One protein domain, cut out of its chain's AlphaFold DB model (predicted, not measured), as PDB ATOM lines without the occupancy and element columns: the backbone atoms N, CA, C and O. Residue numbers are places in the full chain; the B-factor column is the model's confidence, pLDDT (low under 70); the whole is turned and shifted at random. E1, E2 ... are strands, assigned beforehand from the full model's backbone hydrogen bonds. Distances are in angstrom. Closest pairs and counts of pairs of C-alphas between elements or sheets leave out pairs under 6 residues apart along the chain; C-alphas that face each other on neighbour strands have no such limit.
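This is residues 399 to 460 of the 585 residues of an uncharacterized protein of Papillibacter cinnamivorans DSM 12816 (UniProt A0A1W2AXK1). A strongly twisted, curled sheet of four antiparallel strands makes an open trough, and the fifth strand, E2, runs across its open side between E1 and E5 without joining the sheet. It is loosely formed there, with E2 apart from E1, E3, E4 and E5, and the long link of residues 404 to 418 turns back at E1, where its residues 409 to 410 pair with residues 400 to 401, before it runs on to E2. The 62 printed residues hold five named strands, E1 to E5 along the chain, and no named helix; the sheet's order is E1, E3, E4, E5, and the class is all strand. The whole is compact, with a radius of gyration of the C-alphas of 11.4 A and spans of 32 by 24 by 19 A.

Inner strands E3, residues 430 to 436, and E4, residues 439 to 445, form an antiparallel hairpin at 158 degrees, with N 432 and O 443 2.8 A apart, within hydrogen-bond range. Edge strand E1, residues 399 to 403, is antiparallel to E3 at 165 degrees, with N 402 and O 433 at 2.9 A; the C-alphas of Tyr 401 and Leu 434 face each other at 4.2 A. Edge strand E5, residues 454 to 459, makes a hairpin with E4 at 146 degrees, with N 459 and O 442 at 2.9 A. E3, E4 and E5 are a meander, each strand the antiparallel neighbour of the one before. From edge to edge the strands' lines turn by 61 degrees and the way across by 71 degrees. E2, residues 419 to 424, pairs with no named strand.

E3 spans 18.9 A and E4 20.1 A; E5 spans 16.2 A, E2 15.8 A and E1 14.2 A. E1 begins at C-alpha 399, (-79.993, 79.954, -46.307), and E5 ends at C-alpha 459, (-67.710, 74.586, -55.101).

The C-alphas farthest apart, of Gly 438 and Val 451, are 34.3 A apart. The printed part has no cut. The link E1 to E2 is long; its residues 409 to 410 pair antiparallel with 400 to 401 of E1. Mean pLDDT of the printed part is 75.0, and residues 413 to 417, 445 to 446 and 449 to 460 are under 70.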
ATOM      1  N   THR A 399     -79.027  78.955 -46.793       73.44
ATOM      2  CA  THR A 399     -79.993  79.954 -46.307       73.44
ATOM      3  C   THR A 399     -80.529  80.816 -47.438       73.44
ATOM      4  O   THR A 399     -81.656  81.302 -47.374       73.44
ATOM      5  N   SER A 400     -79.735  81.000 -48.495       83.12
ATOM      6  CA  SER A 400     -80.147  81.737 -49.685       83.12
ATOM      7  C   SER A 400     -79.345  81.345 -50.924       83.12
ATOM      8  O   SER A 400     -78.260  80.767 -50.820       83.12
ATOM      9  N   TYR A 401     -79.885  81.678 -52.094       85.50
ATOM     10  CA  TYR A 401     -79.179  81.619 -53.371       85.50
ATOM     11  C   TYR A 401     -79.601  82.762 -54.299       85.50
ATOM     12  O   TYR A 401     -80.673  83.333 -54.139       85.50
ATOM     13  N   SER A 402     -78.773  83.091 -55.284       85.88
ATOM     14  CA  SER A 402     -79.107  84.016 -56.372       85.88
ATOM     15  C   SER A 402     -78.695  83.421 -57.708       85.88
ATOM     16  O   SER A 402     -77.655  82.765 -57.797       85.88
ATOM     17  N   ILE A 403     -79.474  83.697 -58.747       83.81
ATOM     18  CA  ILE A 403     -79.238  83.198 -60.104       83.81
ATOM     19  C   ILE A 403     -78.687  84.347 -60.944       83.81
ATOM     20  O   ILE A 403     -79.286  85.422 -60.968       83.81
ATOM     21  N   ASN A 404     -77.555  84.142 -61.622       82.12
ATOM     22  CA  ASN A 404     -76.937  85.110 -62.543       82.12
ATOM     23  C   ASN A 404     -76.804  86.543 -61.968       82.12
ATOM     24  O   ASN A 404     -77.003  87.527 -62.680       82.12
ATOM     25  N   GLY A 405     -76.502  86.671 -60.669       78.50
ATOM     26  CA  GLY A 405     -76.369  87.966 -59.984       78.50
ATOM     27  C   GLY A 405     -77.688  88.690 -59.677       78.50
ATOM     28  O   GLY A 405     -77.669  89.875 -59.350       78.50
ATOM     29  N   GLY A 406     -78.827  88.002 -59.794       82.75
ATOM     30  CA  GLY A 406     -80.140  88.508 -59.401       82.75
ATOM     31  C   GLY A 406     -80.332  88.619 -57.883       82.75
ATOM     32  O   GLY A 406     -79.409  88.441 -57.088       82.75
ATOM     33  N   SER A 407     -81.567  88.905 -57.471       85.81
ATOM     34  CA  SER A 407     -81.932  89.005 -56.054       85.81
ATOM     35  C   SER A 407     -81.739  87.678 -55.316       85.81
ATOM     36  O   SER A 407     -81.978  86.604 -55.867       85.81
ATOM     37  N   ALA A 408     -81.342  87.762 -54.046       85.44
ATOM     38  CA  ALA A 408     -81.236  86.595 -53.184       85.44
ATOM     39  C   ALA A 408     -82.629  86.037 -52.849       85.44
ATOM     40  O   ALA A 408     -83.499  86.755 -52.351       85.44
ATOM     41  N   LEU A 409     -82.810  84.745 -53.094       86.19
ATOM     42  CA  LEU A 409     -83.981  83.946 -52.764       86.19
ATOM     43  C   LEU A 409     -83.694  83.140 -51.501       86.19
ATOM     44  O   LEU A 409     -82.593  82.616 -51.326       86.19
ATOM     45  N   SER A 410     -84.683  83.030 -50.618       84.50
ATOM     46  CA  SER A 410     -84.559  82.239 -49.392       84.50
ATOM     47  C   SER A 410     -84.633  80.743 -49.702       84.50
ATOM     48  O   SER A 410     -85.405  80.318 -50.560       84.50
ATOM     49  N   THR A 411     -83.852  79.928 -48.995       82.00
ATOM     50  CA  THR A 411     -83.883  78.463 -49.118       82.00
ATOM     51  C   THR A 411     -83.545  77.791 -47.791       82.00
ATOM     52  O   THR A 411     -83.198  78.456 -46.813       82.00
ATOM     53  N   ASN A 412     -83.685  76.470 -47.747       77.75
ATOM     54  CA  ASN A 412     -83.201  75.626 -46.663       77.75
ATOM     55  C   ASN A 412     -82.694  74.291 -47.252       77.75
ATOM     56  O   ASN A 412     -83.105  73.911 -48.350       77.75
ATOM     57  N   THR A 413     -81.794  73.578 -46.566       69.75
ATOM     58  CA  THR A 413     -81.310  72.247 -46.993       69.75
ATOM     59  C   THR A 413     -81.529  71.201 -45.916       69.75
ATOM     60  O   THR A 413     -81.373  71.466 -44.726       69.75
ATOM     61  N   VAL A 414     -81.812  69.973 -46.350       62.31
ATOM     62  CA  VAL A 414     -81.739  68.781 -45.496       62.31
ATOM     63  C   VAL A 414     -80.309  68.239 -45.427       62.31
ATOM     64  O   VAL A 414     -79.423  68.648 -46.182       62.31
ATOM     65  N   SER A 415     -80.075  67.293 -44.516       57.56
ATOM     66  CA  SER A 415     -78.765  66.699 -44.202       57.56
ATOM     67  C   SER A 415     -78.023  66.050 -45.380       57.56
ATOM     68  O   SER A 415     -76.840  65.750 -45.244       57.56
ATOM     69  N   SER A 416     -78.673  65.848 -46.532       61.72
ATOM     70  CA  SER A 416     -78.040  65.326 -47.750       61.72
ATOM     71  C   SER A 416     -77.162  66.347 -48.484       61.72
ATOM     72  O   SER A 416     -76.362  65.945 -49.324       61.72
ATOM     73  N   GLY A 417     -77.290  67.649 -48.192       68.81
ATOM     74  CA  GLY A 417     -76.522  68.698 -48.875       68.81
ATOM     75  C   GLY A 417     -76.905  68.892 -50.350       68.81
ATOM     76  O   GLY A 417     -76.115  69.441 -51.116       68.81
ATOM     77  N   ILE A 418     -78.095  68.438 -50.754       76.94
ATOM     78  CA  ILE A 418     -78.639  68.622 -52.106       76.94
ATOM     79  C   ILE A 418     -79.715  69.709 -52.069       76.94
ATOM     80  O   ILE A 418     -80.565  69.716 -51.176       76.94
ATOM     81  N   LEU A 419     -79.684  70.609 -53.051       84.62
ATOM     82  CA  LEU A 419     -80.771  71.547 -53.333       84.62
ATOM     83  C   LEU A 419     -81.525  71.125 -54.592       84.62
ATOM     84  O   LEU A 419     -80.913  70.732 -55.585       84.62
ATOM     85  N   TYR A 420     -82.845  71.277 -54.541       86.88
ATOM     86  CA  TYR A 420     -83.780  70.967 -55.619       86.88
ATOM     87  C   TYR A 420     -84.413  72.274 -56.096       86.88
ATOM     88  O   TYR A 420     -85.420  72.728 -55.553       86.88
ATOM     89  N   LEU A 421     -83.767  72.941 -57.047       89.31
ATOM     90  CA  LEU A 421     -84.167  74.270 -57.506       89.31
ATOM     91  C   LEU A 421     -85.072  74.152 -58.732       89.31
ATOM     92  O   LEU A 421     -84.851  73.290 -59.573       89.31
ATOM     93  N   TRP A 422     -86.061  75.033 -58.850       88.75
ATOM     94  CA  TRP A 422     -86.947  75.096 -60.014       88.75
ATOM     95  C   TRP A 422     -86.703  76.409 -60.742       88.75
ATOM     96  O   TRP A 422     -87.070  77.469 -60.245       88.75
ATOM     97  N   LEU A 423     -86.023  76.334 -61.884       87.94
ATOM     98  CA  LEU A 423     -85.461  77.494 -62.574       87.94
ATOM     99  C   LEU A 423     -85.997  77.606 -64.008       87.94
ATOM    100  O   LEU A 423     -86.196  76.572 -64.653       87.94
ATOM    101  N   PRO A 424     -86.217  78.823 -64.539       87.69
ATOM    102  CA  PRO A 424     -86.648  78.999 -65.922       87.69
ATOM    103  C   PRO A 424     -85.561  78.542 -66.903       87.69
ATOM    104  O   PRO A 424     -84.377  78.455 -66.560       87.69
ATOM    105  N   ALA A 425     -85.959  78.255 -68.143       82.75
ATOM    106  CA  ALA A 425     -84.998  77.961 -69.202       82.75
ATOM    107  C   ALA A 425     -84.071  79.162 -69.450       82.75
ATOM    108  O   ALA A 425     -84.493  80.317 -69.404       82.75
ATOM    109  N   THR A 426     -82.804  78.888 -69.751       81.19
ATOM    110  CA  THR A 426     -81.797  79.923 -70.023       81.19
ATOM    111  C   THR A 426     -81.278  79.808 -71.449       81.19
ATOM    112  O   THR A 426     -81.371  78.757 -72.068       81.19
ATOM    113  N   GLU A 427     -80.738  80.883 -72.027       77.88
ATOM    114  CA  GLU A 427     -80.124  80.834 -73.369       77.88
ATOM    115  C   GLU A 427     -78.610  80.571 -73.337       77.88
ATOM    116  O   GLU A 427     -77.992  80.303 -74.366       77.88
ATOM    117  N   SER A 428     -78.014  80.605 -72.148       78.50
ATOM    118  CA  SER A 428     -76.582  80.445 -71.897       78.50
ATOM    119  C   SER A 428     -76.343  79.620 -70.633       78.50
ATOM    120  O   SER A 428     -77.290  79.247 -69.944       78.50
ATOM    121  N   SER A 429     -75.074  79.369 -70.299       77.69
ATOM    122  CA  SER A 429     -74.694  78.779 -69.012       77.69
ATOM    123  C   SER A 429     -75.324  79.534 -67.843       77.69
ATOM    124  O   SER A 429     -75.395  80.769 -67.869       77.69
ATOM    125  N   THR A 430     -75.731  78.795 -66.817       78.81
ATOM    126  CA  THR A 430     -76.363  79.346 -65.616       78.81
ATOM    127  C   THR A 430     -75.377  79.330 -64.460       78.81
ATOM    128  O   THR A 430     -74.682  78.337 -64.235       78.81
ATOM    129  N   GLU A 431     -75.331  80.425 -63.709       84.19
ATOM    130  CA  GLU A 431     -74.540  80.547 -62.492       84.19
ATOM    131  C   GLU A 431     -75.454  80.726 -61.280       84.19
ATOM    132  O   GLU A 431     -76.380  81.540 -61.289       84.19
ATOM    133  N   ILE A 432     -75.165  79.975 -60.217       84.12
ATOM    134  CA  ILE A 432     -75.873  80.042 -58.944       84.12
ATOM    135  C   ILE A 432     -74.857  80.343 -57.846       84.12
ATOM    136  O   ILE A 432     -73.933  79.561 -57.601       84.12
ATOM    137  N   LEU A 433     -75.043  81.475 -57.170       84.50
ATOM    138  CA  LEU A 433     -74.318  81.813 -55.946       84.50
ATOM    139  C   LEU A 433     -75.166  81.377 -54.759       84.50
ATOM    140  O   LEU A 433     -76.342  81.725 -54.693       84.50
ATOM    141  N   LEU A 434     -74.581  80.626 -53.828       83.56
ATOM    142  CA  LEU A 434     -75.283  80.093 -52.660       83.56
ATOM    143  C   LEU A 434     -74.606  80.546 -51.375       83.56
ATOM    144  O   LEU A 434     -73.381  80.541 -51.288       83.56
ATOM    145  N   ASN A 435     -75.398  80.845 -50.351       79.88
ATOM    146  CA  ASN A 435     -74.904  81.051 -48.995       79.88
ATOM    147  C   ASN A 435     -75.330  79.875 -48.111       79.88
ATOM    148  O   ASN A 435     -76.515  79.714 -47.810       79.88
ATOM    149  N   ALA A 436     -74.371  79.049 -47.694       76.50
ATOM    150  CA  ALA A 436     -74.614  77.865 -46.876       76.50
ATOM    151  C   ALA A 436     -73.623  77.773 -45.716       76.50
ATOM    152  O   ALA A 436     -72.411  77.890 -45.902       76.50
ATOM    153  N   GLY A 437     -74.138  77.590 -44.494       70.75
ATOM    154  CA  GLY A 437     -73.303  77.519 -43.289       70.75
ATOM    155  C   GLY A 437     -72.394  78.743 -43.081       70.75
ATOM    156  O   GLY A 437     -71.285  78.601 -42.567       70.75
ATOM    157  N   GLY A 438     -72.820  79.930 -43.535       72.88
ATOM    158  CA  GLY A 438     -72.035  81.169 -43.476       72.88
ATOM    159  C   GLY A 438     -70.874  81.246 -44.474       72.88
ATOM    160  O   GLY A 438     -70.013  82.114 -44.332       72.88
ATOM    161  N   LYS A 439     -70.825  80.343 -45.459       74.31
ATOM    162  CA  LYS A 439     -69.861  80.358 -46.560       74.31
ATOM    163  C   LYS A 439     -70.584  80.545 -47.886       74.31
ATOM    164  O   LYS A 439     -71.715  80.092 -48.056       74.31
ATOM    165  N   GLU A 440     -69.902  81.175 -48.829       79.62
ATOM    166  CA  GLU A 440     -70.388  81.293 -50.196       79.62
ATOM    167  C   GLU A 440     -69.946  80.080 -51.019       79.62
ATOM    168  O   GLU A 440     -68.865  79.526 -50.815       79.62
ATOM    169  N   TYR A 441     -70.809  79.648 -51.928       77.38
ATOM    170  CA  TYR A 441     -70.550  78.598 -52.899       77.38
ATOM    171  C   TYR A 441     -70.956  79.110 -54.273       77.38
ATOM    172  O   TYR A 441     -71.877  79.918 -54.399       77.38
ATOM    173  N   LYS A 442     -70.293  78.603 -55.309       81.56
ATOM    174  CA  LYS A 442     -70.682  78.847 -56.697       81.56
ATOM    175  C   LYS A 442     -70.930  77.515 -57.379       81.56
ATOM    176  O   LYS A 442     -70.058  76.647 -57.363       81.56
ATOM    177  N   ALA A 443     -72.109  77.376 -57.968       77.31
ATOM    178  CA  ALA A 443     -72.450  76.286 -58.862       77.31
ATOM    179  C   ALA A 443     -72.621  76.853 -60.274       77.31
ATOM    180  O   ALA A 443     -73.255  77.893 -60.457       77.31
ATOM    181  N   ALA A 444     -72.043  76.184 -61.266       75.69
ATOM    182  CA  ALA A 444     -72.192  76.537 -62.673       75.69
ATOM    183  C   ALA A 444     -72.648  75.305 -63.456       75.69
ATOM    184  O   ALA A 444     -72.228  74.188 -63.154       75.69
ATOM    185  N   GLY A 445     -73.537  75.522 -64.415       69.12
ATOM    186  CA  GLY A 445     -74.080  74.488 -65.284       69.12
ATOM    187  C   GLY A 445     -74.292  75.025 -66.689       69.12
ATOM    188  O   GLY A 445     -74.262  76.239 -66.924       69.12
ATOM    189  N   ASP A 446     -74.513  74.108 -67.622       69.94
ATOM    190  CA  ASP A 446     -74.902  74.449 -68.984       69.94
ATOM    191  C   ASP A 446     -76.286  75.133 -69.017       69.94
ATOM    192  O   ASP A 446     -76.901  75.461 -67.996       69.94
ATOM    193  N   LYS A 447     -76.770  75.405 -70.228       74.75
ATOM    194  CA  LYS A 447     -78.109  75.945 -70.465       74.75
ATOM    195  C   LYS A 447     -79.189  75.049 -69.834       74.75
ATOM    196  O   LYS A 447     -79.241  73.852 -70.111       74.75
ATOM    197  N   ILE A 448     -80.106  75.658 -69.079       78.56
ATOM    198  CA  ILE A 448     -81.311  74.996 -68.562       78.56
ATOM    199  C   ILE A 448     -82.308  74.890 -69.716       78.56
ATOM    200  O   ILE A 448     -82.630  75.890 -70.363       78.56
ATOM    201  N   SER A 449     -82.786  73.681 -70.010       68.56
ATOM    202  CA  SER A 449     -83.677  73.441 -71.147       68.56
ATOM    203  C   SER A 449     -84.778  72.434 -70.835       68.56
ATOM    204  O   SER A 449     -84.669  71.631 -69.915       68.56
ATOM    205  N   TYR A 450     -85.814  72.441 -71.679       62.75
ATOM    206  CA  TYR A 450     -86.975  71.552 -71.597       62.75
ATOM    207  C   TYR A 450     -86.638  70.051 -71.594       62.75
ATOM    208  O   TYR A 450     -87.462  69.238 -71.183       62.75
ATOM    209  N   VAL A 451     -85.460  69.675 -72.096       52.53
ATOM    210  CA  VAL A 451     -85.164  68.282 -72.440       52.53
ATOM    211  C   VAL A 451     -84.647  67.486 -71.242       52.53
ATOM    212  O   VAL A 451     -84.963  66.307 -71.158       52.53
ATOM    213  N   ASN A 452     -83.905  68.103 -70.310       51.91
ATOM    214  CA  ASN A 452     -83.250  67.398 -69.201       51.91
ATOM    215  C   ASN A 452     -83.218  68.240 -67.918       51.91
ATOM    216  O   ASN A 452     -82.946  69.442 -67.966       51.91
ATOM    217  N   ALA A 453     -83.395  67.581 -66.768       57.19
ATOM    218  CA  ALA A 453     -82.962  68.146 -65.495       57.19
ATOM    219  C   ALA A 453     -81.448  68.405 -65.559       57.19
ATOM    220  O   ALA A 453     -80.695  67.583 -66.084       57.19
ATOM    221  N   THR A 454     -81.015  69.579 -65.102       59.44
ATOM    222  CA  THR A 454     -79.600  69.971 -65.160       59.44
ATOM    223  C   THR A 454     -78.952  69.691 -63.812       59.44
ATOM    224  O   THR A 454     -79.412  70.198 -62.788       59.44
ATOM    225  N   ASP A 455     -77.882  68.902 -63.814       59.91
ATOM    226  CA  ASP A 455     -77.059  68.687 -62.627       59.91
ATOM    227  C   ASP A 455     -75.990  69.780 -62.537       59.91
ATOM    228  O   ASP A 455     -75.257  70.048 -63.491       59.91
ATOM    229  N   MET A 456     -75.889  70.416 -61.373       65.19
ATOM    230  CA  MET A 456     -74.892  71.434 -61.059       65.19
ATOM    231  C   MET A 456     -74.094  71.024 -59.818       65.19
ATOM    232  O   MET A 456     -74.631  70.488 -58.845       65.19
ATOM    233  N   PHE A 457     -72.792  71.307 -59.830       61.53
ATOM    234  CA  PHE A 457     -71.895  71.012 -58.713       61.53
ATOM    235  C   PHE A 457     -71.431  72.310 -58.046       61.53
ATOM    236  O   PHE A 457     -70.849  73.179 -58.698       61.53
ATOM    237  N   ALA A 458     -71.707  72.459 -56.751       55.12
ATOM    238  CA  ALA A 458     -71.324  73.614 -55.951       55.12
ATOM    239  C   ALA A 458     -69.899  73.466 -55.408       55.12
ATOM    240  O   ALA A 458     -69.551  72.462 -54.789       55.12
ATOM    241  N   LEU A 459     -69.089  74.511 -55.587       52.56
ATOM    242  CA  LEU A 459     -67.710  74.586 -55.101       52.56
ATOM    243  C   LEU A 459     -67.558  75.674 -54.034       52.56
ATOM    244  O   LEU A 459     -68.180  76.736 -54.122       52.56
ATOM    245  N   ASN A 460     -66.706  75.400 -53.043       53.44
ATOM    246  CA  ASN A 460     -66.287  76.337 -52.000       53.44
ATOM    247  C   ASN A 460     -64.755  76.303 -51.834       53.44
ATOM    248  O   ASN A 460     -64.225  75.210 -51.609       53.44
TER     249      ASN A 460